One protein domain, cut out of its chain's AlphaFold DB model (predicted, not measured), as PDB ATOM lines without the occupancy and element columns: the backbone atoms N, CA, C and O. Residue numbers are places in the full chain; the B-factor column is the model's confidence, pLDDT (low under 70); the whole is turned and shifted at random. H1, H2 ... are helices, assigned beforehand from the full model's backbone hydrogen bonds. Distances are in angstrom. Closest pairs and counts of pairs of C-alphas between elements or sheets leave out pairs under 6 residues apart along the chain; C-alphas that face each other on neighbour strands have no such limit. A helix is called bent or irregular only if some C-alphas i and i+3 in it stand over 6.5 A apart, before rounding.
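Overview. This is residues 6 to 164 of the 164 residues of an uncharacterized protein of Deltaproteobacteria bacterium (UniProt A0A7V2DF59). A long helical hairpin, H1 and H2, makes the long axis, and a third long helix, H5, meets H1 near one end to make an L; H4 crosses H1 on the inside of this corner and packs on both H1 and H5. The tiny helix H3 sits near the hairpin's other end, the long link after it runs back beside the hairpin to H4, and the last part of H5, from residue 151, sticks out as an arm. The printed part has 159 residues with five named helices, H1 to H5 in order, and no named strand; the class is all helix. The whole is loose, with a radius of gyration of the C-alphas of 19.3 A and spans of 60 by 47 by 35 A.

Along the chain. Find C-alpha 6 at (-19.156, 159.153, 415.093); from there H1, residues 6 to 44, runs 57.4 A to C-alpha 44 at (10.800, 152.476, 366.599). Next comes H2, residues 49 to 82, 48.7 A long, with a kink of 35 degrees near residue 56; it is neither bent nor irregular, but only just: C-alphas 54 and 57 are 6.4 A apart. Go on to the short H3, residues 89 to 92, then to H4, residues 104 to 121, 25.2 A long. H5, residues 133 to 162, runs 44.1 A to C-alpha 162 at (3.117, 121.347, 389.196).

Arrangement. Start at the hub, H1, which touches the four other helices. It forms a helical hairpin with H2, opposite ways at a shallow tilt of 18 degrees; the closest C-alphas, of Ile 24 and Ile 70, are 5.8 A apart. H3 touches H1 at Lys 16 and Ala 91, the closest C-alphas at 5.8 A, and touches H2 at Val 76 and Pro 90, 6.2 A. With residues 29 to 37 alone H1 touches H4, about perpendicular at 87 degrees; the C-alphas of Gly 33 and Ala 111 come closest, at 4.0 A. With residues 36 to 44 alone it touches H5, opposite ways at a steep tilt of 62 degrees, closest at Cys 40 and Leu 136, whose C-alphas are 5.2 A apart. H4 and H5 touch, also at a steep tilt of 62 degrees, with the closest C-alphas, of Leu 114 and Ala 143, 5.5 A apart. H2 is apart from H4 and H5. In H4 and H5 every O i to N i+4 pair is within hydrogen-bond range; in H1 33 of 35 are, in H2 25 of 30, and H3 is too short for such a pair.

Size, cuts and confidence. The C-alphas of Thr 6 and Asp 47, the two farthest apart, are 63.8 A apart. The printed part has no cut, and Asn 164 is the chain's last residue. The links H3 to H4 and H4 to H5 are long. Mean pLDDT of the printed part is 81.8; look for values under 70 in 29 residues, among them residues 6 to 13, 82 to 89 and 98 to 102.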
ATOM      1  N   THR A   6     -19.737 158.226 416.088       57.56
ATOM      2  CA  THR A   6     -19.156 159.153 415.093       57.56
ATOM      3  C   THR A   6     -17.714 158.827 414.689       57.56
ATOM      4  O   THR A   6     -17.293 159.189 413.589       57.56
ATOM      5  N   ARG A   7     -16.948 158.111 415.524       57.81
ATOM      6  CA  ARG A   7     -15.525 157.816 415.261       57.81
ATOM      7  C   ARG A   7     -15.341 156.730 414.190       57.81
ATOM      8  O   ARG A   7     -14.556 156.911 413.261       57.81
ATOM      9  N   GLY A   8     -16.135 155.656 414.246       61.53
ATOM     10  CA  GLY A   8     -16.071 154.551 413.279       61.53
ATOM     11  C   GLY A   8     -16.534 154.927 411.864       61.53
ATOM     12  O   GLY A   8     -15.976 154.451 410.875       61.53
ATOM     13  N   SER A   9     -17.510 155.834 411.738       60.72
ATOM     14  CA  SER A   9     -18.023 156.284 410.435       60.72
ATOM     15  C   SER A   9     -17.090 157.264 409.714       60.72
ATOM     16  O   SER A   9     -17.169 157.402 408.494       60.72
ATOM     17  N   ARG A  10     -16.203 157.960 410.438       63.25
ATOM     18  CA  ARG A  10     -15.156 158.811 409.844       63.25
ATOM     19  C   ARG A  10     -13.992 157.968 409.319       63.25
ATOM     20  O   ARG A  10     -13.592 158.144 408.173       63.25
ATOM     21  N   GLN A  11     -13.539 156.978 410.089       69.25
ATOM     22  CA  GLN A  11     -12.433 156.098 409.690       69.25
ATOM     23  C   GLN A  11     -12.762 155.237 408.456       69.25
ATOM     24  O   GLN A  11     -11.923 155.074 407.573       69.25
ATOM     25  N   ARG A  12     -13.998 154.726 408.341       68.31
ATOM     26  CA  ARG A  12     -14.442 153.978 407.146       68.31
ATOM     27  C   ARG A  12     -14.535 154.849 405.888       68.31
ATOM     28  O   ARG A  12     -14.292 154.347 404.799       68.31
ATOM     29  N   SER A  13     -14.885 156.128 406.031       69.69
ATOM     30  CA  SER A  13     -14.951 157.076 404.910       69.69
ATOM     31  C   SER A  13     -13.560 157.438 404.397       69.69
ATOM     32  O   SER A  13     -13.337 157.425 403.192       69.69
ATOM     33  N   ALA A  14     -12.616 157.686 405.311       75.44
ATOM     34  CA  ALA A  14     -11.227 157.980 404.967       75.44
ATOM     35  C   ALA A  14     -10.586 156.833 404.171       75.44
ATOM     36  O   ALA A  14     -10.019 157.069 403.113       75.44
ATOM     37  N   ARG A  15     -10.788 155.578 404.600       79.88
ATOM     38  CA  ARG A  15     -10.291 154.395 403.871       79.88
ATOM     39  C   ARG A  15     -10.851 154.271 402.449       79.88
ATOM     40  O   ARG A  15     -10.168 153.778 401.561       79.88
ATOM     41  N   LYS A  16     -12.103 154.680 402.230       81.25
ATOM     42  CA  LYS A  16     -12.739 154.646 400.902       81.25
ATOM     43  C   LYS A  16     -12.189 155.735 399.986       81.25
ATOM     44  O   LYS A  16     -11.901 155.445 398.833       81.25
ATOM     45  N   ALA A  17     -12.010 156.946 400.511       81.12
ATOM     46  CA  ALA A  17     -11.366 158.034 399.783       81.12
ATOM     47  C   ALA A  17      -9.919 157.671 399.418       81.12
ATOM     48  O   ALA A  17      -9.541 157.773 398.262       81.12
ATOM     49  N   GLU A  18      -9.156 157.125 400.365       85.12
ATOM     50  CA  GLU A  18      -7.785 156.656 400.141       85.12
ATOM     51  C   GLU A  18      -7.706 155.539 399.086       85.12
ATOM     52  O   GLU A  18      -6.788 155.512 398.268       85.12
ATOM     53  N   ARG A  19      -8.680 154.618 399.067       86.94
ATOM     54  CA  ARG A  19      -8.783 153.609 398.003       86.94
ATOM     55  C   ARG A  19      -9.009 154.266 396.641       86.94
ATOM     56  O   ARG A  19      -8.344 153.883 395.688       86.94
ATOM     57  N   LEU A  20      -9.931 155.223 396.544       87.12
ATOM     58  CA  LEU A  20     -10.211 155.922 395.289       87.12
ATOM     59  C   LEU A  20      -9.002 156.749 394.821       87.12
ATOM     60  O   LEU A  20      -8.666 156.689 393.646       87.12
ATOM     61  N   SER A  21      -8.290 157.426 395.729       88.19
ATOM     62  CA  SER A  21      -7.027 158.118 395.426       88.19
ATOM     63  C   SER A  21      -5.974 157.172 394.846       88.19
ATOM     64  O   SER A  21      -5.425 157.454 393.788       88.19
ATOM     65  N   ARG A  22      -5.759 156.004 395.465       88.69
ATOM     66  CA  ARG A  22      -4.833 154.986 394.936       88.69
ATOM     67  C   ARG A  22      -5.247 154.455 393.564       88.69
ATOM     68  O   ARG A  22      -4.400 154.169 392.726       88.69
ATOM     69  N   MET A  23      -6.550 154.319 393.325       87.00
ATOM     70  CA  MET A  23      -7.052 153.928 392.008       87.00
ATOM     71  C   MET A  23      -6.800 155.018 390.961       87.00
ATOM     72  O   MET A  23      -6.429 154.692 389.840       87.00
ATOM     73  N   ILE A  24      -6.952 156.297 391.318       90.81
ATOM     74  CA  ILE A  24      -6.601 157.414 390.432       90.81
ATOM     75  C   ILE A  24      -5.119 157.342 390.055       90.81
ATOM     76  O   ILE A  24      -4.816 157.343 388.867       90.81
ATOM     77  N   GLU A  25      -4.218 157.194 391.030       90.81
ATOM     78  CA  GLU A  25      -2.771 157.067 390.783       90.81
ATOM     79  C   GLU A  25      -2.451 155.892 389.845       90.81
ATOM     80  O   GLU A  25      -1.664 156.026 388.909       90.81
ATOM     81  N   LEU A  26      -3.108 154.745 390.039       88.06
ATOM     82  CA  LEU A  26      -2.947 153.586 389.163       88.06
ATOM     83  C   LEU A  26      -3.378 153.890 387.720       88.06
ATOM     84  O   LEU A  26      -2.685 153.511 386.775       88.06
ATOM     85  N   TYR A  27      -4.499 154.586 387.536       89.12
ATOM     86  CA  TYR A  27      -4.995 154.957 386.209       89.12
ATOM     87  C   TYR A  27      -4.158 156.069 385.561       89.12
ATOM     88  O   TYR A  27      -3.993 156.076 384.344       89.12
ATOM     89  N   GLU A  28      -3.578 156.971 386.351       92.25
ATOM     90  CA  GLU A  28      -2.611 157.968 385.883       92.25
ATOM     91  C   GLU A  28      -1.305 157.316 385.425       92.25
ATOM     92  O   GLU A  28      -0.779 157.670 384.369       92.25
ATOM     93  N   ASN A  29      -0.809 156.323 386.171       91.44
ATOM     94  CA  ASN A  29       0.334 155.511 385.755       91.44
ATOM     95  C   ASN A  29       0.026 154.787 384.447       91.44
ATOM     96  O   ASN A  29       0.826 154.835 383.518       91.44
ATOM     97  N   LEU A  30      -1.153 154.172 384.334       88.94
ATOM     98  CA  LEU A  30      -1.564 153.506 383.103       88.94
ATOM     99  C   LEU A  30      -1.629 154.481 381.920       88.94
ATOM    100  O   LEU A  30      -1.120 154.176 380.845       88.94
ATOM    101  N   LEU A  31      -2.222 155.661 382.110       91.44
ATOM    102  CA  LEU A  31      -2.304 156.689 381.074       91.44
ATOM    103  C   LEU A  31      -0.912 157.140 380.611       91.44
ATOM    104  O   LEU A  31      -0.674 157.302 379.409       91.44
ATOM    105  N   PHE A  32       0.005 157.323 381.559       93.88
ATOM    106  CA  PHE A  32       1.392 157.658 381.270       93.88
ATOM    107  C   PHE A  32       2.097 156.523 380.513       93.88
ATOM    108  O   PHE A  32       2.676 156.768 379.459       93.88
ATOM    109  N   GLY A  33       1.959 155.276 380.962       92.81
ATOM    110  CA  GLY A  33       2.528 154.106 380.292       92.81
ATOM    111  C   GLY A  33       1.996 153.895 378.872       92.81
ATOM    112  O   GLY A  33       2.771 153.611 377.967       92.81
ATOM    113  N   LEU A  34       0.700 154.120 378.634       89.69
ATOM    114  CA  LEU A  34       0.106 154.104 377.287       89.69
ATOM    115  C   LEU A  34       0.644 155.229 376.393       89.69
ATOM    116  O   LEU A  34       0.656 155.113 375.166       89.69
ATOM    117  N   THR A  35       1.036 156.351 376.988       91.31
ATOM    118  CA  THR A  35       1.672 157.456 376.264       91.31
ATOM    119  C   THR A  35       3.096 157.086 375.884       91.31
ATOM    120  O   THR A  35       3.398 157.097 374.697       91.31
ATOM    121  N   LEU A  36       3.895 156.600 376.838       92.69
ATOM    122  CA  LEU A  36       5.235 156.074 376.574       92.69
ATOM    123  C   LEU A  36       5.226 154.964 375.525       92.69
ATOM    124  O   LEU A  36       6.037 154.988 374.612       92.69
ATOM    125  N   PHE A  37       4.291 154.016 375.610       89.19
ATOM    126  CA  PHE A  37       4.175 152.940 374.628       89.19
ATOM    127  C   PHE A  37       3.963 153.495 373.217       89.19
ATOM    128  O   PHE A  37       4.650 153.098 372.281       89.19
ATOM    129  N   SER A  38       3.044 154.451 373.075       86.25
ATOM    130  CA  SER A  38       2.785 155.129 371.804       86.25
ATOM    131  C   SER A  38       4.032 155.846 371.280       86.25
ATOM    132  O   SER A  38       4.363 155.702 370.108       86.25
ATOM    133  N   ASP A  39       4.738 156.577 372.143       89.50
ATOM    134  CA  ASP A  39       5.933 157.338 371.771       89.50
ATOM    135  C   ASP A  39       7.098 156.412 371.382       89.50
ATOM    136  O   ASP A  39       7.775 156.648 370.382       89.50
ATOM    137  N   CYS A  40       7.291 155.311 372.113       89.94
ATOM    138  CA  CYS A  40       8.273 154.275 371.797       89.94
ATOM    139  C   CYS A  40       7.973 153.598 370.455       89.94
ATOM    140  O   CYS A  40       8.876 153.424 369.639       89.94
ATOM    141  N   MET A  41       6.708 153.258 370.190       84.62
ATOM    142  CA  MET A  41       6.294 152.670 368.913       84.62
ATOM    143  C   MET A  41       6.501 153.648 367.753       84.62
ATOM    144  O   MET A  41       6.993 153.245 366.701       84.62
ATOM    145  N   ALA A  42       6.178 154.931 367.942       85.00
ATOM    146  CA  ALA A  42       6.426 155.967 366.943       85.00
ATOM    147  C   ALA A  42       7.926 156.123 366.649       85.00
ATOM    148  O   ALA A  42       8.318 156.216 365.488       85.00
ATOM    149  N   ALA A  43       8.768 156.111 367.688       87.44
ATOM    150  CA  ALA A  43      10.218 156.164 367.536       87.44
ATOM    151  C   ALA A  43      10.760 154.921 366.810       87.44
ATOM    152  O   ALA A  43      11.563 155.049 365.891       87.44
ATOM    153  N   TYR A  44      10.297 153.725 367.172       83.75
ATOM    154  CA  TYR A  44      10.800 152.476 366.599       83.75
ATOM    155  C   TYR A  44      10.370 152.256 365.142       83.75
ATOM    156  O   TYR A  44      11.155 151.770 364.332       83.75
ATOM    157  N   TYR A  45       9.140 152.636 364.786       81.94
ATOM    158  CA  TYR A  45       8.579 152.465 363.443       81.94
ATOM    159  C   TYR A  45       8.600 153.752 362.606       81.94
ATOM    160  O   TYR A  45       7.796 153.884 361.682       81.94
ATOM    161  N   GLN A  46       9.508 154.694 362.885       80.31
ATOM    162  CA  GLN A  46       9.571 155.978 362.167       80.31
ATOM    163  C   GLN A  46       9.658 155.812 360.635       80.31
ATOM    164  O   GLN A  46       9.092 156.611 359.892       80.31
ATOM    165  N   ASP A  47      10.292 154.732 360.167       81.31
ATOM    166  CA  ASP A  47      10.469 154.420 358.743       81.31
ATOM    167  C   ASP A  47       9.304 153.595 358.149       81.31
ATOM    168  O   ASP A  47       9.295 153.281 356.959       81.31
ATOM    169  N   GLN A  48       8.309 153.216 358.965       75.19
ATOM    170  CA  GLN A  48       7.178 152.350 358.593       75.19
ATOM    171  C   GLN A  48       5.830 152.892 359.127       75.19
ATOM    172  O   GLN A  48       5.154 152.233 359.925       75.19
ATOM    173  N   PRO A  49       5.378 154.070 358.657       69.06
ATOM    174  CA  PRO A  49       4.254 154.811 359.246       69.06
ATOM    175  C   PRO A  49       2.909 154.066 359.215       69.06
ATOM    176  O   PRO A  49       2.071 154.264 360.092       69.06
ATOM    177  N   ASN A  50       2.707 153.153 358.259       70.31
ATOM    178  CA  ASN A  50       1.460 152.393 358.115       70.31
ATOM    179  C   ASN A  50       1.192 151.418 359.282       70.31
ATOM    180  O   ASN A  50       0.042 151.062 359.529       70.31
ATOM    181  N   ILE A  51       2.233 150.985 360.006       65.81
ATOM    182  CA  ILE A  51       2.107 150.096 361.178       65.81
ATOM    183  C   ILE A  51       1.585 150.870 362.401       65.81
ATOM    184  O   ILE A  51       0.904 150.311 363.264       65.81
ATOM    185  N   PHE A  52       1.864 152.171 362.461       64.81
ATOM    186  CA  PHE A  52       1.521 153.030 363.591       64.81
ATOM    187  C   PHE A  52       0.034 153.429 363.597       64.81
ATOM    188  O   PHE A  52      -0.627 153.371 364.636       64.81
ATOM    189  N   THR A  53      -0.534 153.733 362.425       65.06
ATOM    190  CA  THR A  53      -1.886 154.309 362.289       65.06
ATOM    191  C   THR A  53      -3.010 153.402 362.803       65.06
ATOM    192  O   THR A  53      -4.014 153.892 363.319       65.06
ATOM    193  N   LEU A  54      -2.865 152.074 362.694       60.16
ATOM    194  CA  LEU A  54      -3.907 151.132 363.127       60.16
ATOM    195  C   LEU A  54      -4.011 151.036 364.658       60.16
ATOM    196  O   LEU A  54      -5.089 150.831 365.209       60.16
ATOM    197  N   ASN A  55      -2.880 151.201 365.339       64.56
ATOM    198  CA  ASN A  55      -2.780 151.114 366.789       64.56
ATOM    199  C   ASN A  55      -3.209 152.421 367.469       64.56
ATOM    200  O   ASN A  55      -3.827 152.405 368.533       64.56
ATOM    201  N   GLU A  56      -2.928 153.558 366.833       71.88
ATOM    202  CA  GLU A  56      -3.133 154.878 367.417       71.88
ATOM    203  C   GLU A  56      -4.602 155.168 367.756       71.88
ATOM    204  O   GLU A  56      -4.895 155.572 368.880       71.88
ATOM    205  N   ASN A  57      -5.547 154.879 366.855       71.88
ATOM    206  CA  ASN A  57      -6.971 155.167 367.085       71.88
ATOM    207  C   ASN A  57      -7.539 154.431 368.309       71.88
ATOM    208  O   ASN A  57      -8.209 155.033 369.151       71.88
ATOM    209  N   THR A  58      -7.215 153.145 368.450       72.19
ATOM    210  CA  THR A  58      -7.627 152.331 369.600       72.19
ATOM    211  C   THR A  58      -7.044 152.876 370.903       72.19
ATOM    212  O   THR A  58      -7.742 152.973 371.915       72.19
ATOM    213  N   PHE A  59      -5.774 153.289 370.889       79.88
ATOM    214  CA  PHE A  59      -5.136 153.872 372.065       79.88
ATOM    215  C   PHE A  59      -5.729 155.224 372.447       79.88
ATOM    216  O   PHE A  59      -5.901 155.482 373.638       79.88
ATOM    217  N   GLN A  60      -6.076 156.070 371.477       83.44
ATOM    218  CA  GLN A  60      -6.707 157.360 371.762       83.44
ATOM    219  C   GLN A  60      -8.050 157.187 372.475       83.44
ATOM    220  O   GLN A  60      -8.330 157.892 373.447       83.44
ATOM    221  N   ASP A  61      -8.852 156.200 372.073       82.94
ATOM    222  CA  ASP A  61     -10.116 155.911 372.748       82.94
ATOM    223  C   ASP A  61      -9.929 155.415 374.186       82.94
ATOM    224  O   ASP A  61     -10.627 155.883 375.093       82.94
ATOM    225  N   ILE A  62      -8.962 154.525 374.426       83.31
ATOM    226  CA  ILE A  62      -8.633 154.049 375.777       83.31
ATOM    227  C   ILE A  62      -8.139 155.215 376.646       83.31
ATOM    228  O   ILE A  62      -8.671 155.437 377.736       83.31
ATOM    229  N   LYS A  63      -7.189 156.018 376.146       87.75
ATOM    230  CA  LYS A  63      -6.659 157.204 376.842       87.75
ATOM    231  C   LYS A  63      -7.773 158.192 377.189       87.75
ATOM    232  O   LYS A  63      -7.824 158.698 378.310       87.75
ATOM    233  N   ARG A  64      -8.704 158.442 376.263       89.00
ATOM    234  CA  ARG A  64      -9.863 159.322 376.479       89.00
ATOM    235  C   ARG A  64     -10.783 158.801 377.584       89.00
ATOM    236  O   ARG A  64     -11.185 159.576 378.456       89.00
ATOM    237  N   ARG A  65     -11.100 157.501 377.582       87.06
ATOM    238  CA  ARG A  65     -11.924 156.867 378.627       87.06
ATOM    239  C   ARG A  65     -11.245 156.936 379.996       87.06
ATOM    240  O   ARG A  65     -11.901 157.310 380.966       87.06
ATOM    241  N   ILE A  66      -9.942 156.654 380.067       88.62
ATOM    242  CA  ILE A  66      -9.145 156.767 381.299       88.62
ATOM    243  C   ILE A  66      -9.165 158.205 381.829       88.62
ATOM    244  O   ILE A  66      -9.510 158.416 382.988       88.62
ATOM    245  N   ASN A  67      -8.868 159.195 380.984       90.88
ATOM    246  CA  ASN A  67      -8.893 160.610 381.366       90.88
ATOM    247  C   ASN A  67     -10.254 161.040 381.923       90.88
ATOM    248  O   ASN A  67     -10.325 161.692 382.963       90.88
ATOM    249  N   THR A  68     -11.334 160.633 381.255       91.19
ATOM    250  CA  THR A  68     -12.704 160.931 381.696       91.19
ATOM    251  C   THR A  68     -12.993 160.301 383.061       91.19
ATOM    252  O   THR A  68     -13.550 160.955 383.941       91.19
ATOM    253  N   ALA A  69     -12.574 159.050 383.268       88.88
ATOM    254  CA  ALA A  69     -12.747 158.358 384.540       88.88
ATOM    255  C   ALA A  69     -11.939 159.009 385.672       88.88
ATOM    256  O   ALA A  69     -12.476 159.211 386.756       88.88
ATOM    257  N   ILE A  70     -10.684 159.394 385.420       91.62
ATOM    258  CA  ILE A  70      -9.845 160.111 386.392       91.62
ATOM    259  C   ILE A  70     -10.489 161.446 386.778       91.62
ATOM    260  O   ILE A  70     -10.582 161.757 387.966       91.62
ATOM    261  N   ALA A  71     -10.959 162.225 385.800       91.88
ATOM    262  CA  ALA A  71     -11.617 163.504 386.056       91.88
ATOM    263  C   ALA A  71     -12.853 163.322 386.953       91.88
ATOM    264  O   ALA A  71     -12.953 163.958 388.003       91.88
ATOM    265  N   HIS A  72     -13.729 162.374 386.611       89.88
ATOM    266  CA  HIS A  72     -14.922 162.080 387.403       89.88
ATOM    267  C   HIS A  72     -14.577 161.551 388.811       89.88
ATOM    268  O   HIS A  72     -15.186 161.963 389.798       89.88
ATOM    269  N   ALA A  73     -13.556 160.699 388.943       88.25
ATOM    270  CA  ALA A  73     -13.081 160.207 390.237       88.25
ATOM    271  C   ALA A  73     -12.574 161.344 391.140       88.25
ATOM    272  O   ALA A  73     -12.866 161.369 392.341       88.25
ATOM    273  N   ARG A  74     -11.840 162.310 390.569       90.06
ATOM    274  CA  ARG A  74     -11.354 163.501 391.281       90.06
ATOM    275  C   ARG A  74     -12.505 164.398 391.735       90.06
ATOM    276  O   ARG A  74     -12.491 164.850 392.878       90.06
ATOM    277  N   GLU A  75     -13.521 164.599 390.897       88.75
ATOM    278  CA  GLU A  75     -14.733 165.338 391.281       88.75
ATOM    279  C   GLU A  75     -15.460 164.673 392.458       88.75
ATOM    280  O   GLU A  75     -15.864 165.351 393.405       88.75
ATOM    281  N   VAL A  76     -15.586 163.341 392.439       86.31
ATOM    282  CA  VAL A  76     -16.194 162.569 393.535       86.31
ATOM    283  C   VAL A  76     -15.394 162.720 394.833       86.31
ATOM    284  O   VAL A  76     -15.980 162.907 395.901       86.31
ATOM    285  N   LEU A  77     -14.058 162.695 394.767       84.81
ATOM    286  CA  LEU A  77     -13.208 162.957 395.934       84.81
ATOM    287  C   LEU A  77     -13.363 164.386 396.464       84.81
ATOM    288  O   LEU A  77     -13.459 164.576 397.677       84.81
ATOM    289  N   GLN A  78     -13.415 165.380 395.576       85.00
ATOM    290  CA  GLN A  78     -13.569 166.781 395.956       85.00
ATOM    291  C   GLN A  78     -14.904 167.022 396.676       85.00
ATOM    292  O   GLN A  78     -14.918 167.614 397.756       85.00
ATOM    293  N   LYS A  79     -16.011 166.495 396.135       79.94
ATOM    294  CA  LYS A  79     -17.347 166.576 396.753       79.94
ATOM    295  C   LYS A  79     -17.393 165.873 398.112       79.94
ATOM    296  O   LYS A  79     -17.913 166.422 399.082       79.94
ATOM    297  N   ALA A  80     -16.762 164.703 398.227       75.88
ATOM    298  CA  ALA A  80     -16.670 163.978 399.494       75.88
ATOM    299  C   ALA A  80     -15.871 164.734 400.577       75.88
ATOM    300  O   ALA A  80     -16.143 164.555 401.768       75.88
ATOM    301  N   GLY A  81     -14.899 165.565 400.179       70.56
ATOM    302  CA  GLY A  81     -14.121 166.425 401.074       70.56
ATOM    303  C   GLY A  81     -14.838 167.716 401.487       70.56
ATOM    304  O   GLY A  81     -14.666 168.152 402.624       70.56
ATOM    305  N   ALA A  82     -15.651 168.297 400.598       67.25
ATOM    306  CA  ALA A  82     -16.348 169.566 400.824       67.25
ATOM    307  C   ALA A  82     -17.632 169.425 401.664       67.25
ATOM    308  O   ALA A  82     -17.848 170.217 402.579       67.25
ATOM    309  N   ASP A  83     -18.453 168.399 401.411       57.50
ATOM    310  CA  ASP A  83     -19.815 168.348 401.971       57.50
ATOM    311  C   ASP A  83     -19.941 167.560 403.281       57.50
ATOM    312  O   ASP A  83     -20.987 167.590 403.928       57.50
ATOM    313  N   GLY A  84     -18.922 166.797 403.695       54.31
ATOM    314  CA  GLY A  84     -18.953 165.970 404.915       54.31
ATOM    315  C   GLY A  84     -20.064 164.893 404.985       54.31
ATOM    316  O   GLY A  84     -20.038 164.051 405.893       54.31
ATOM    317  N   ALA A  85     -21.009 164.879 404.037       48.62
ATOM    318  CA  ALA A  85     -22.297 164.196 404.128       48.62
ATOM    319  C   ALA A  85     -22.466 163.034 403.132       48.62
ATOM    320  O   ALA A  85     -23.082 162.030 403.488       48.62
ATOM    321  N   THR A  86     -21.850 163.049 401.950       54.16
ATOM    322  CA  THR A  86     -22.037 161.984 400.939       54.16
ATOM    323  C   THR A  86     -20.903 160.955 400.945       54.16
ATOM    324  O   THR A  86     -20.257 160.647 399.949       54.16
ATOM    325  N   LYS A  87     -20.696 160.314 402.104       55.19
ATOM    326  CA  LYS A  87     -19.698 159.237 402.328       55.19
ATOM    327  C   LYS A  87     -19.905 157.965 401.478       55.19
ATOM    328  O   LYS A  87     -19.135 157.004 401.599       55.19
ATOM    329  N   ALA A  88     -20.977 157.905 400.687       60.69
ATOM    330  CA  ALA A  88     -21.335 156.761 399.853       60.69
ATOM    331  C   ALA A  88     -20.773 156.847 398.425       60.69
ATOM    332  O   ALA A  88     -20.597 155.801 397.809       60.69
ATOM    333  N   GLU A  89     -20.455 158.043 397.920       66.00
ATOM    334  CA  GLU A  89     -20.074 158.240 396.512       66.00
ATOM    335  C   GLU A  89     -18.689 157.668 396.167       66.00
ATOM    336  O   GLU A  89     -18.618 156.869 395.234       66.00
ATOM    337  N   PRO A  90     -17.616 157.887 396.962       71.88
ATOM    338  CA  PRO A  90     -16.321 157.255 396.681       71.88
ATOM    339  C   PRO A  90     -16.363 155.724 396.742       71.88
ATOM    340  O   PRO A  90     -15.524 155.048 396.164       71.88
ATOM    341  N   ALA A  91     -17.330 155.160 397.476       66.31
ATOM    342  CA  ALA A  91     -17.477 153.716 397.638       66.31
ATOM    343  C   ALA A  91     -18.126 153.031 396.431       66.31
ATOM    344  O   ALA A  91     -18.008 151.817 396.306       66.31
ATOM    345  N   ARG A  92     -18.881 153.797 395.637       77.06
ATOM    346  CA  ARG A  92     -19.652 153.324 394.483       77.06
ATOM    347  C   ARG A  92     -18.998 153.699 393.159       77.06
ATOM    348  O   ARG A  92     -19.508 153.314 392.117       77.06
ATOM    349  N   PHE A  93     -17.915 154.476 393.198       81.50
ATOM    350  CA  PHE A  93     -17.171 154.806 391.999       81.50
ATOM    351  C   PHE A  93     -16.490 153.551 391.461       81.50
ATOM    352  O   PHE A  93     -15.674 152.929 392.146       81.50
ATOM    353  N   GLU A  94     -16.812 153.217 390.222       80.12
ATOM    354  CA  GLU A  94     -16.186 152.139 389.477       80.12
ATOM    355  C   GLU A  94     -15.475 152.753 388.280       80.12
ATOM    356  O   GLU A  94     -16.057 153.522 387.511       80.12
ATOM    357  N   PHE A  95     -14.189 152.442 388.147       80.19
ATOM    358  CA  PHE A  95     -13.480 152.776 386.925       80.19
ATOM    359  C   PHE A  95     -13.997 151.895 385.780       80.19
ATOM    360  O   PHE A  95     -14.372 150.745 386.022       80.19
ATOM    361  N   PRO A  96     -14.015 152.413 384.542       75.38
ATOM    362  CA  PRO A  96     -14.453 151.640 383.393       75.38
ATOM    363  C   PRO A  96     -13.596 150.382 383.234       75.38
ATOM    364  O   PRO A  96     -12.368 150.452 383.271       75.38
ATOM    365  N   SER A  97     -14.257 149.243 383.020       72.88
ATOM    366  CA  SER A  97     -13.576 148.043 382.541       72.88
ATOM    367  C   SER A  97     -13.160 148.242 381.085       72.88
ATOM    368  O   SER A  97     -13.899 148.831 380.292       72.88
ATOM    369  N   PHE A  98     -11.988 147.727 380.728       67.69
ATOM    370  CA  PHE A  98     -11.485 147.737 379.354       67.69
ATOM    371  C   PHE A  98     -11.434 146.333 378.730       67.69
ATOM    372  O   PHE A  98     -10.881 146.175 377.645       67.69
ATOM    373  N   THR A  99     -12.039 145.340 379.391       64.31
ATOM    374  CA  THR A  99     -12.008 143.898 379.059       64.31
ATOM    375  C   THR A  99     -12.477 143.531 377.652       64.31
ATOM    376  O   THR A  99     -12.218 142.423 377.197       64.31
ATOM    377  N   ASP A 100     -13.145 144.437 376.942       67.19
ATOM    378  CA  ASP A 100     -13.712 144.160 375.619       67.19
ATOM    379  C   ASP A 100     -12.652 144.139 374.502       67.19
ATOM    380  O   ASP A 100     -12.961 143.780 373.365       67.19
ATOM    381  N   HIS A 101     -11.404 144.530 374.790       66.12
ATOM    382  CA  HIS A 101     -10.332 144.552 373.799       66.12
ATOM    383  C   HIS A 101      -9.347 143.383 374.006       66.12
ATOM    384  O   HIS A 101      -8.698 143.307 375.047       66.12
ATOM    385  N   PRO A 102      -9.143 142.501 373.005       68.19
ATOM    386  CA  PRO A 102      -8.428 141.226 373.171       68.19
ATOM    387  C   PRO A 102      -6.944 141.364 373.542       68.19
ATOM    388  O   PRO A 102      -6.323 140.401 373.979       68.19
ATOM    389  N   LEU A 103      -6.361 142.550 373.352       70.75
ATOM    390  CA  LEU A 103      -4.965 142.838 373.697       70.75
ATOM    391  C   LEU A 103      -4.815 143.740 374.927       70.75
ATOM    392  O   LEU A 103      -3.693 144.121 375.253       70.75
ATOM    393  N   ILE A 104      -5.915 144.129 375.578       73.12
ATOM    394  CA  ILE A 104      -5.878 145.174 376.603       73.12
ATOM    395  C   ILE A 104      -5.008 144.798 377.793       73.12
ATOM    396  O   ILE A 104      -4.186 145.608 378.198       73.12
ATOM    397  N   ASP A 105      -5.120 143.568 378.287       76.19
ATOM    398  CA  ASP A 105      -4.375 143.118 379.461       76.19
ATOM    399  C   ASP A 105      -2.873 143.160 379.183       76.19
ATOM    400  O   ASP A 105      -2.101 143.706 379.966       76.19
ATOM    401  N   ARG A 106      -2.472 142.693 377.994       78.75
ATOM    402  CA  ARG A 106      -1.080 142.738 377.537       78.75
ATOM    403  C   ARG A 106      -0.569 144.170 377.400       78.75
ATOM    404  O   ARG A 106       0.555 144.463 377.788       78.75
ATOM    405  N   ILE A 107      -1.377 145.060 376.835       77.00
ATOM    406  CA  ILE A 107      -1.037 146.480 376.693       77.00
ATOM    407  C   ILE A 107      -0.900 147.135 378.071       77.00
ATOM    408  O   ILE A 107       0.024 147.912 378.291       77.00
ATOM    409  N   MET A 108      -1.812 146.838 378.998       79.19
ATOM    410  CA  MET A 108      -1.794 147.374 380.357       79.19
ATOM    411  C   MET A 108      -0.556 146.902 381.119       79.19
ATOM    412  O   MET A 108       0.096 147.710 381.776       79.19
ATOM    413  N   GLU A 109      -0.197 145.628 380.983       84.38
ATOM    414  CA  GLU A 109       1.025 145.054 381.546       84.38
ATOM    415  C   GLU A 109       2.281 145.731 380.972       84.38
ATOM    416  O   GLU A 109       3.136 146.209 381.717       84.38
ATOM    417  N   GLN A 110       2.360 145.876 379.646       86.00
ATOM    418  CA  GLN A 110       3.473 146.562 378.981       86.00
ATOM    419  C   GLN A 110       3.577 148.037 379.386       86.00
ATOM    420  O   GLN A 110       4.675 148.534 379.631       86.00
ATOM    421  N   ALA A 111       2.446 148.735 379.502       88.31
ATOM    422  CA  ALA A 111       2.392 150.109 379.981       88.31
ATOM    423  C   ALA A 111       2.916 150.221 381.420       88.31
ATOM    424  O   ALA A 111       3.683 151.133 381.713       88.31
ATOM    425  N   GLN A 112       2.564 149.289 382.311       90.44
ATOM    426  CA  GLN A 112       3.075 149.273 383.686       90.44
ATOM    427  C   GLN A 112       4.589 149.045 383.738       90.44
ATOM    428  O   GLN A 112       5.290 149.756 384.461       90.44
ATOM    429  N   ILE A 113       5.104 148.108 382.938       92.56
ATOM    430  CA  ILE A 113       6.547 147.844 382.852       92.56
ATOM    431  C   ILE A 113       7.287 149.065 382.311       92.56
ATOM    432  O   ILE A 113       8.327 149.437 382.855       92.56
ATOM    433  N   LEU A 114       6.741 149.737 381.296       94.12
ATOM    434  CA  LEU A 114       7.313 150.976 380.765       94.12
ATOM    435  C   LEU A 114       7.392 152.077 381.823       94.12
ATOM    436  O   LEU A 114       8.414 152.750 381.906       94.12
ATOM    437  N   VAL A 115       6.361 152.244 382.655       95.06
ATOM    438  CA  VAL A 115       6.375 153.235 383.746       95.06
ATOM    439  C   VAL A 115       7.459 152.902 384.768       95.06
ATOM    440  O   VAL A 115       8.269 153.768 385.091       95.06
ATOM    441  N   GLY A 116       7.527 151.651 385.232       94.25
ATOM    442  CA  GLY A 116       8.560 151.230 386.185       94.25
ATOM    443  C   GLY A 116       9.975 151.348 385.610       94.25
ATOM    444  O   GLY A 116      10.909 151.764 386.297       94.25
ATOM    445  N   THR A 117      10.134 151.049 384.320       95.81
ATOM    446  CA  THR A 117      11.404 151.205 383.604       95.81
ATOM    447  C   THR A 117      11.782 152.681 383.482       95.81
ATOM    448  O   THR A 117      12.921 153.037 383.776       95.81
ATOM    449  N   PHE A 118      10.828 153.553 383.142       96.88
ATOM    450  CA  PHE A 118      11.030 154.999 383.072       96.88
ATOM    451  C   PHE A 118      11.483 155.571 384.417       96.88
ATOM    452  O   PHE A 118      12.486 156.278 384.472       96.88
ATOM    453  N   GLU A 119      10.788 155.239 385.507       95.69
ATOM    454  CA  GLU A 119      11.097 155.758 386.846       95.69
ATOM    455  C   GLU A 119      12.486 155.329 387.331       95.69
ATOM    456  O   GLU A 119      13.164 156.085 388.030       95.69
ATOM    457  N   ARG A 120      12.942 154.140 386.920       95.94
ATOM    458  CA  ARG A 120      14.293 153.650 387.208       95.94
ATOM    459  C   ARG A 120      15.361 154.309 386.334       95.94
ATOM    460  O   ARG A 120      16.423 154.646 386.847       95.94
ATOM    461  N   MET A 121      15.118 154.444 385.030       96.56
ATOM    462  CA  MET A 121      16.098 154.995 384.084       96.56
ATOM    463  C   MET A 121      16.254 156.512 384.214       96.56
ATOM    464  O   MET A 121      17.343 157.037 383.994       96.56
ATOM    465  N   PHE A 122      15.186 157.218 384.585       95.88
ATOM    466  CA  PHE A 122      15.139 158.678 384.648       95.88
ATOM    467  C   PHE A 122      14.683 159.164 386.035       95.88
ATOM    468  O   PHE A 122      13.638 159.814 386.156       95.88
ATOM    469  N   PRO A 123      15.445 158.865 387.104       95.31
ATOM    470  CA  PRO A 123      15.036 159.190 388.462       95.31
ATOM    471  C   PRO A 123      14.859 160.703 388.634       95.31
ATOM    472  O   PRO A 123      15.750 161.493 388.329       95.31
ATOM    473  N   GLY A 124      13.689 161.110 389.131       90.94
ATOM    474  CA  GLY A 124      13.357 162.516 389.378       90.94
ATOM    475  C   GLY A 124      12.986 163.333 388.136       90.94
ATOM    476  O   GLY A 124      12.682 164.517 388.277       90.94
ATOM    477  N   ARG A 125      12.972 162.736 386.936       94.38
ATOM    478  CA  ARG A 125      12.473 163.407 385.730       94.38
ATOM    479  C   ARG A 125      10.954 163.550 385.787       94.38
ATOM    480  O   ARG A 125      10.258 162.629 386.222       94.38
ATOM    481  N   SER A 126      10.423 164.683 385.329       94.38
ATOM    482  CA  SER A 126       8.973 164.858 385.270       94.38
ATOM    483  C   SER A 126       8.378 163.998 384.159       94.38
ATOM    484  O   SER A 126       8.926 163.900 383.064       94.38
ATOM    485  N   ARG A 127       7.188 163.439 384.401       92.69
ATOM    486  CA  ARG A 127       6.405 162.715 383.383       92.69
ATOM    487  C   ARG A 127       5.954 163.607 382.221       92.69
ATOM    488  O   ARG A 127       5.546 163.099 381.184       92.69
ATOM    489  N   SER A 128       5.991 164.928 382.403       90.88
ATOM    490  CA  SER A 128       5.712 165.912 381.352       90.88
ATOM    491  C   SER A 128       6.913 166.198 380.452       90.88
ATOM    492  O   SER A 128       6.744 166.818 379.401       90.88
ATOM    493  N   ASP A 129       8.120 165.817 380.875       92.88
ATOM    494  CA  ASP A 129       9.332 166.118 380.125       92.88
ATOM    495  C   ASP A 129       9.425 165.191 378.919       92.88
ATOM    496  O   ASP A 129       9.289 163.972 379.031       92.88
ATOM    497  N   ARG A 130       9.683 165.770 377.746       91.38
ATOM    498  CA  ARG A 130       9.858 164.976 376.531       91.38
ATOM    499  C   ARG A 130      11.153 164.174 376.604       91.38
ATOM    500  O   ARG A 130      12.214 164.721 376.907       91.38
ATOM    501  N   LEU A 131      11.049 162.897 376.255       94.69
ATOM    502  CA  LEU A 131      12.194 162.050 375.959       94.69
ATOM    503  C   LEU A 131      12.661 162.306 374.524       94.69
ATOM    504  O   LEU A 131      11.858 162.527 373.614       94.69
ATOM    505  N   SER A 132      13.970 162.282 374.321       95.06
ATOM    506  CA  SER A 132      14.562 162.235 372.989       95.06
ATOM    507  C   SER A 132      14.302 160.879 372.326       95.06
ATOM    508  O   SER A 132      13.996 159.888 372.986       95.06
ATOM    509  N   HIS A 133      14.478 160.813 371.006       92.25
ATOM    510  CA  HIS A 133      14.335 159.565 370.256       92.25
ATOM    511  C   HIS A 133      15.235 158.443 370.805       92.25
ATOM    512  O   HIS A 133      14.763 157.334 371.029       92.25
ATOM    513  N   GLY A 134      16.512 158.738 371.078       93.19
ATOM    514  CA  GLY A 134      17.439 157.752 371.645       93.19
ATOM    515  C   GLY A 134      16.988 157.246 373.017       93.19
ATOM    516  O   GLY A 134      17.035 156.049 373.273       93.19
ATOM    517  N   GLU A 135      16.469 158.137 373.867       96.56
ATOM    518  CA  GLU A 135      15.925 157.761 375.177       96.56
ATOM    519  C   GLU A 135      14.668 156.890 375.060       96.56
ATOM    520  O   GLU A 135      14.536 155.935 375.820       96.56
ATOM    521  N   LEU A 136      13.775 157.176 374.105       95.25
ATOM    522  CA  LEU A 136      12.590 156.352 373.832       95.25
ATOM    523  C   LEU A 136      12.976 154.944 373.370       95.25
ATOM    524  O   LEU A 136      12.432 153.961 373.869       95.25
ATOM    525  N   VAL A 137      13.947 154.832 372.461       91.88
ATOM    526  CA  VAL A 137      14.440 153.529 371.989       91.88
ATOM    527  C   VAL A 137      15.092 152.750 373.132       91.88
ATOM    528  O   VAL A 137      14.760 151.581 373.327       91.88
ATOM    529  N   SER A 138      15.963 153.380 373.928       94.06
ATOM    530  CA  SER A 138      16.587 152.728 375.089       94.06
ATOM    531  C   SER A 138      15.556 152.290 376.127       94.06
ATOM    532  O   SER A 138      15.629 151.165 376.614       94.06
ATOM    533  N   LEU A 139      14.572 153.142 376.429       95.50
ATOM    534  CA  LEU A 139      13.469 152.816 377.331       95.50
ATOM    535  C   LEU A 139      12.688 151.593 376.839       95.50
ATOM    536  O   LEU A 139      12.365 150.709 377.629       95.50
ATOM    537  N   MET A 140      12.390 151.539 375.540       92.31
ATOM    538  CA  MET A 140      11.648 150.432 374.949       92.31
ATOM    539  C   MET A 140      12.422 149.114 375.025       92.31
ATOM    540  O   MET A 140      11.849 148.107 375.431       92.31
ATOM    541  N   VAL A 141      13.711 149.119 374.666       91.81
ATOM    542  CA  VAL A 141      14.566 147.920 374.717       91.81
ATOM    543  C   VAL A 141      14.653 147.387 376.144       91.81
ATOM    544  O   VAL A 141      14.372 146.214 376.381       91.81
ATOM    545  N   GLU A 142      14.941 148.257 377.108       93.94
ATOM    546  CA  GLU A 142      15.047 147.877 378.514       93.94
ATOM    547  C   GLU A 142      13.710 147.334 379.062       93.94
ATOM    548  O   GLU A 142      13.676 146.324 379.766       93.94
ATOM    549  N   ALA A 143      12.582 147.956 378.703       92.69
ATOM    550  CA  ALA A 143      11.258 147.477 379.100       92.69
ATOM    551  C   ALA A 143      10.924 146.103 378.488       92.69
ATOM    552  O   ALA A 143      10.296 145.268 379.143       92.69
ATOM    553  N   MET A 144      11.352 145.840 377.248       88.81
ATOM    554  CA  MET A 144      11.186 144.531 376.605       88.81
ATOM    555  C   MET A 144      11.997 143.441 377.310       88.81
ATOM    556  O   MET A 144      11.476 142.349 377.533       88.81
ATOM    557  N   GLU A 145      13.237 143.736 377.707       89.81
ATOM    558  CA  GLU A 145      14.062 142.801 378.479       89.81
ATOM    559  C   GLU A 145      13.412 142.458 379.825       89.81
ATOM    560  O   GLU A 145      13.319 141.284 380.191       89.81
ATOM    561  N   GLN A 146      12.875 143.459 380.535       87.06
ATOM    562  CA  GLN A 146      12.142 143.221 381.781       87.06
ATOM    563  C   GLN A 146      10.907 142.337 381.586       87.06
ATOM    564  O   GLN A 146      10.657 141.437 382.388       87.06
ATOM    565  N   PHE A 147      10.144 142.566 380.518       85.81
ATOM    566  CA  PHE A 147       8.960 141.767 380.210       85.81
ATOM    567  C   PHE A 147       9.302 140.293 379.954       85.81
ATOM    568  O   PHE A 147       8.636 139.398 380.479       85.81
ATOM    569  N   GLU A 148      10.366 140.018 379.198       83.75
ATOM    570  CA  GLU A 148      10.808 138.643 378.936       83.75
ATOM    571  C   GLU A 148      11.327 137.943 380.200       83.75
ATOM    572  O   GLU A 148      11.048 136.756 380.419       83.75
ATOM    573  N   LEU A 149      12.023 138.674 381.076       81.06
ATOM    574  CA  LEU A 149      12.452 138.161 382.378       81.06
ATOM    575  C   LEU A 149      11.255 137.774 383.257       81.06
ATOM    576  O   LEU A 149      11.241 136.670 383.807       81.06
ATOM    577  N   LEU A 150      10.229 138.628 383.342       80.38
ATOM    578  CA  LEU A 150       9.004 138.350 384.104       80.38
ATOM    579  C   LEU A 150       8.290 137.099 383.585       80.38
ATOM    580  O   LEU A 150       8.022 136.175 384.354       80.38
ATOM    581  N   LYS A 151       8.091 136.993 382.267       83.12
ATOM    582  CA  LYS A 151       7.484 135.802 381.653       83.12
ATOM    583  C   LYS A 151       8.279 134.529 381.881       83.12
ATOM    584  O   LYS A 151       7.723 133.430 381.907       83.12
ATOM    585  N   THR A 152       9.596 134.639 381.958       81.56
ATOM    586  CA  THR A 152      10.463 133.495 382.241       81.56
ATOM    587  C   THR A 152      10.324 133.069 383.702       81.56
ATOM    588  O   THR A 152      10.160 131.879 383.974       81.56
ATOM    589  N   ALA A 153      10.290 134.023 384.634       78.00
ATOM    590  CA  ALA A 153      10.066 133.756 386.052       78.00
ATOM    591  C   ALA A 153       8.688 133.124 386.324       78.00
ATOM    592  O   ALA A 153       8.598 132.161 387.086       78.00
ATOM    593  N   GLU A 154       7.628 133.594 385.661       81.56
ATOM    594  CA  GLU A 154       6.284 133.008 385.765       81.56
ATOM    595  C   GLU A 154       6.243 131.555 385.290       81.56
ATOM    596  O   GLU A 154       5.688 130.693 385.973       81.56
ATOM    597  N   ARG A 155       6.882 131.260 384.150       82.31
ATOM    598  CA  ARG A 155       6.998 129.891 383.625       82.31
ATOM    599  C   ARG A 155       7.690 128.961 384.620       82.31
ATOM    600  O   ARG A 155       7.193 127.865 384.866       82.31
ATOM    601  N   ILE A 156       8.788 129.412 385.230       80.38
ATOM    602  CA  ILE A 156       9.506 128.643 386.258       80.38
ATOM    603  C   ILE A 156       8.622 128.441 387.493       80.38
ATOM    604  O   ILE A 156       8.523 127.323 387.994       80.38
ATOM    605  N   SER A 157       7.943 129.492 387.966       83.19
ATOM    606  CA  SER A 157       7.057 129.401 389.131       83.19
ATOM    607  C   SER A 157       5.925 128.397 388.908       83.19
ATOM    608  O   SER A 157       5.663 127.566 389.779       83.19
ATOM    609  N   ASN A 158       5.289 128.419 387.736       81.06
ATOM    610  CA  ASN A 158       4.214 127.487 387.404       81.06
ATOM    611  C   ASN A 158       4.728 126.047 387.319       81.06
ATOM    612  O   ASN A 158       4.148 125.169 387.947       81.06
ATOM    613  N   PHE A 159       5.879 125.829 386.677       77.88
ATOM    614  CA  PHE A 159       6.528 124.519 386.652       77.88
ATOM    615  C   PHE A 159       6.828 123.994 388.067       77.88
ATOM    616  O   PHE A 159       6.537 122.846 388.379       77.88
ATOM    617  N   THR A 160       7.325 124.840 388.977       77.50
ATOM    618  CA  THR A 160       7.588 124.417 390.367       77.50
ATOM    619  C   THR A 160       6.329 124.105 391.180       77.50
ATOM    620  O   THR A 160       6.412 123.333 392.131       77.50
ATOM    621  N   LYS A 161       5.169 124.674 390.828       77.38
ATOM    622  CA  LYS A 161       3.880 124.360 391.469       77.38
ATOM    623  C   LYS A 161       3.262 123.059 390.963       77.38
ATOM    624  O   LYS A 161       2.427 122.502 391.653       77.38
ATOM    625  N   GLU A 162       3.637 122.594 389.774       74.69
ATOM    626  CA  GLU A 162       3.117 121.347 389.196       74.69
ATOM    627  C   GLU A 162       3.856 120.098 389.705       74.69
ATOM    628  O   GLU A 162       3.361 118.985 389.553       74.69
ATOM    629  N   ILE A 163       5.039 120.273 390.304       79.25
ATOM    630  CA  ILE A 163       5.916 119.175 390.746       79.25
ATOM    631  C   ILE A 163       5.892 118.997 392.279       79.25
ATOM    632  O   ILE A 163       6.428 118.014 392.786       79.25
ATOM    633  N   ASN A 164       5.260 119.920 393.017       58.59
ATOM    634  CA  ASN A 164       5.049 119.853 394.471       58.59
ATOM    635  C   ASN A 164       3.566 119.670 394.793       58.59
ATOM    636  O   ASN A 164       3.271 118.952 395.773       58.59
TER     637      ASN A 164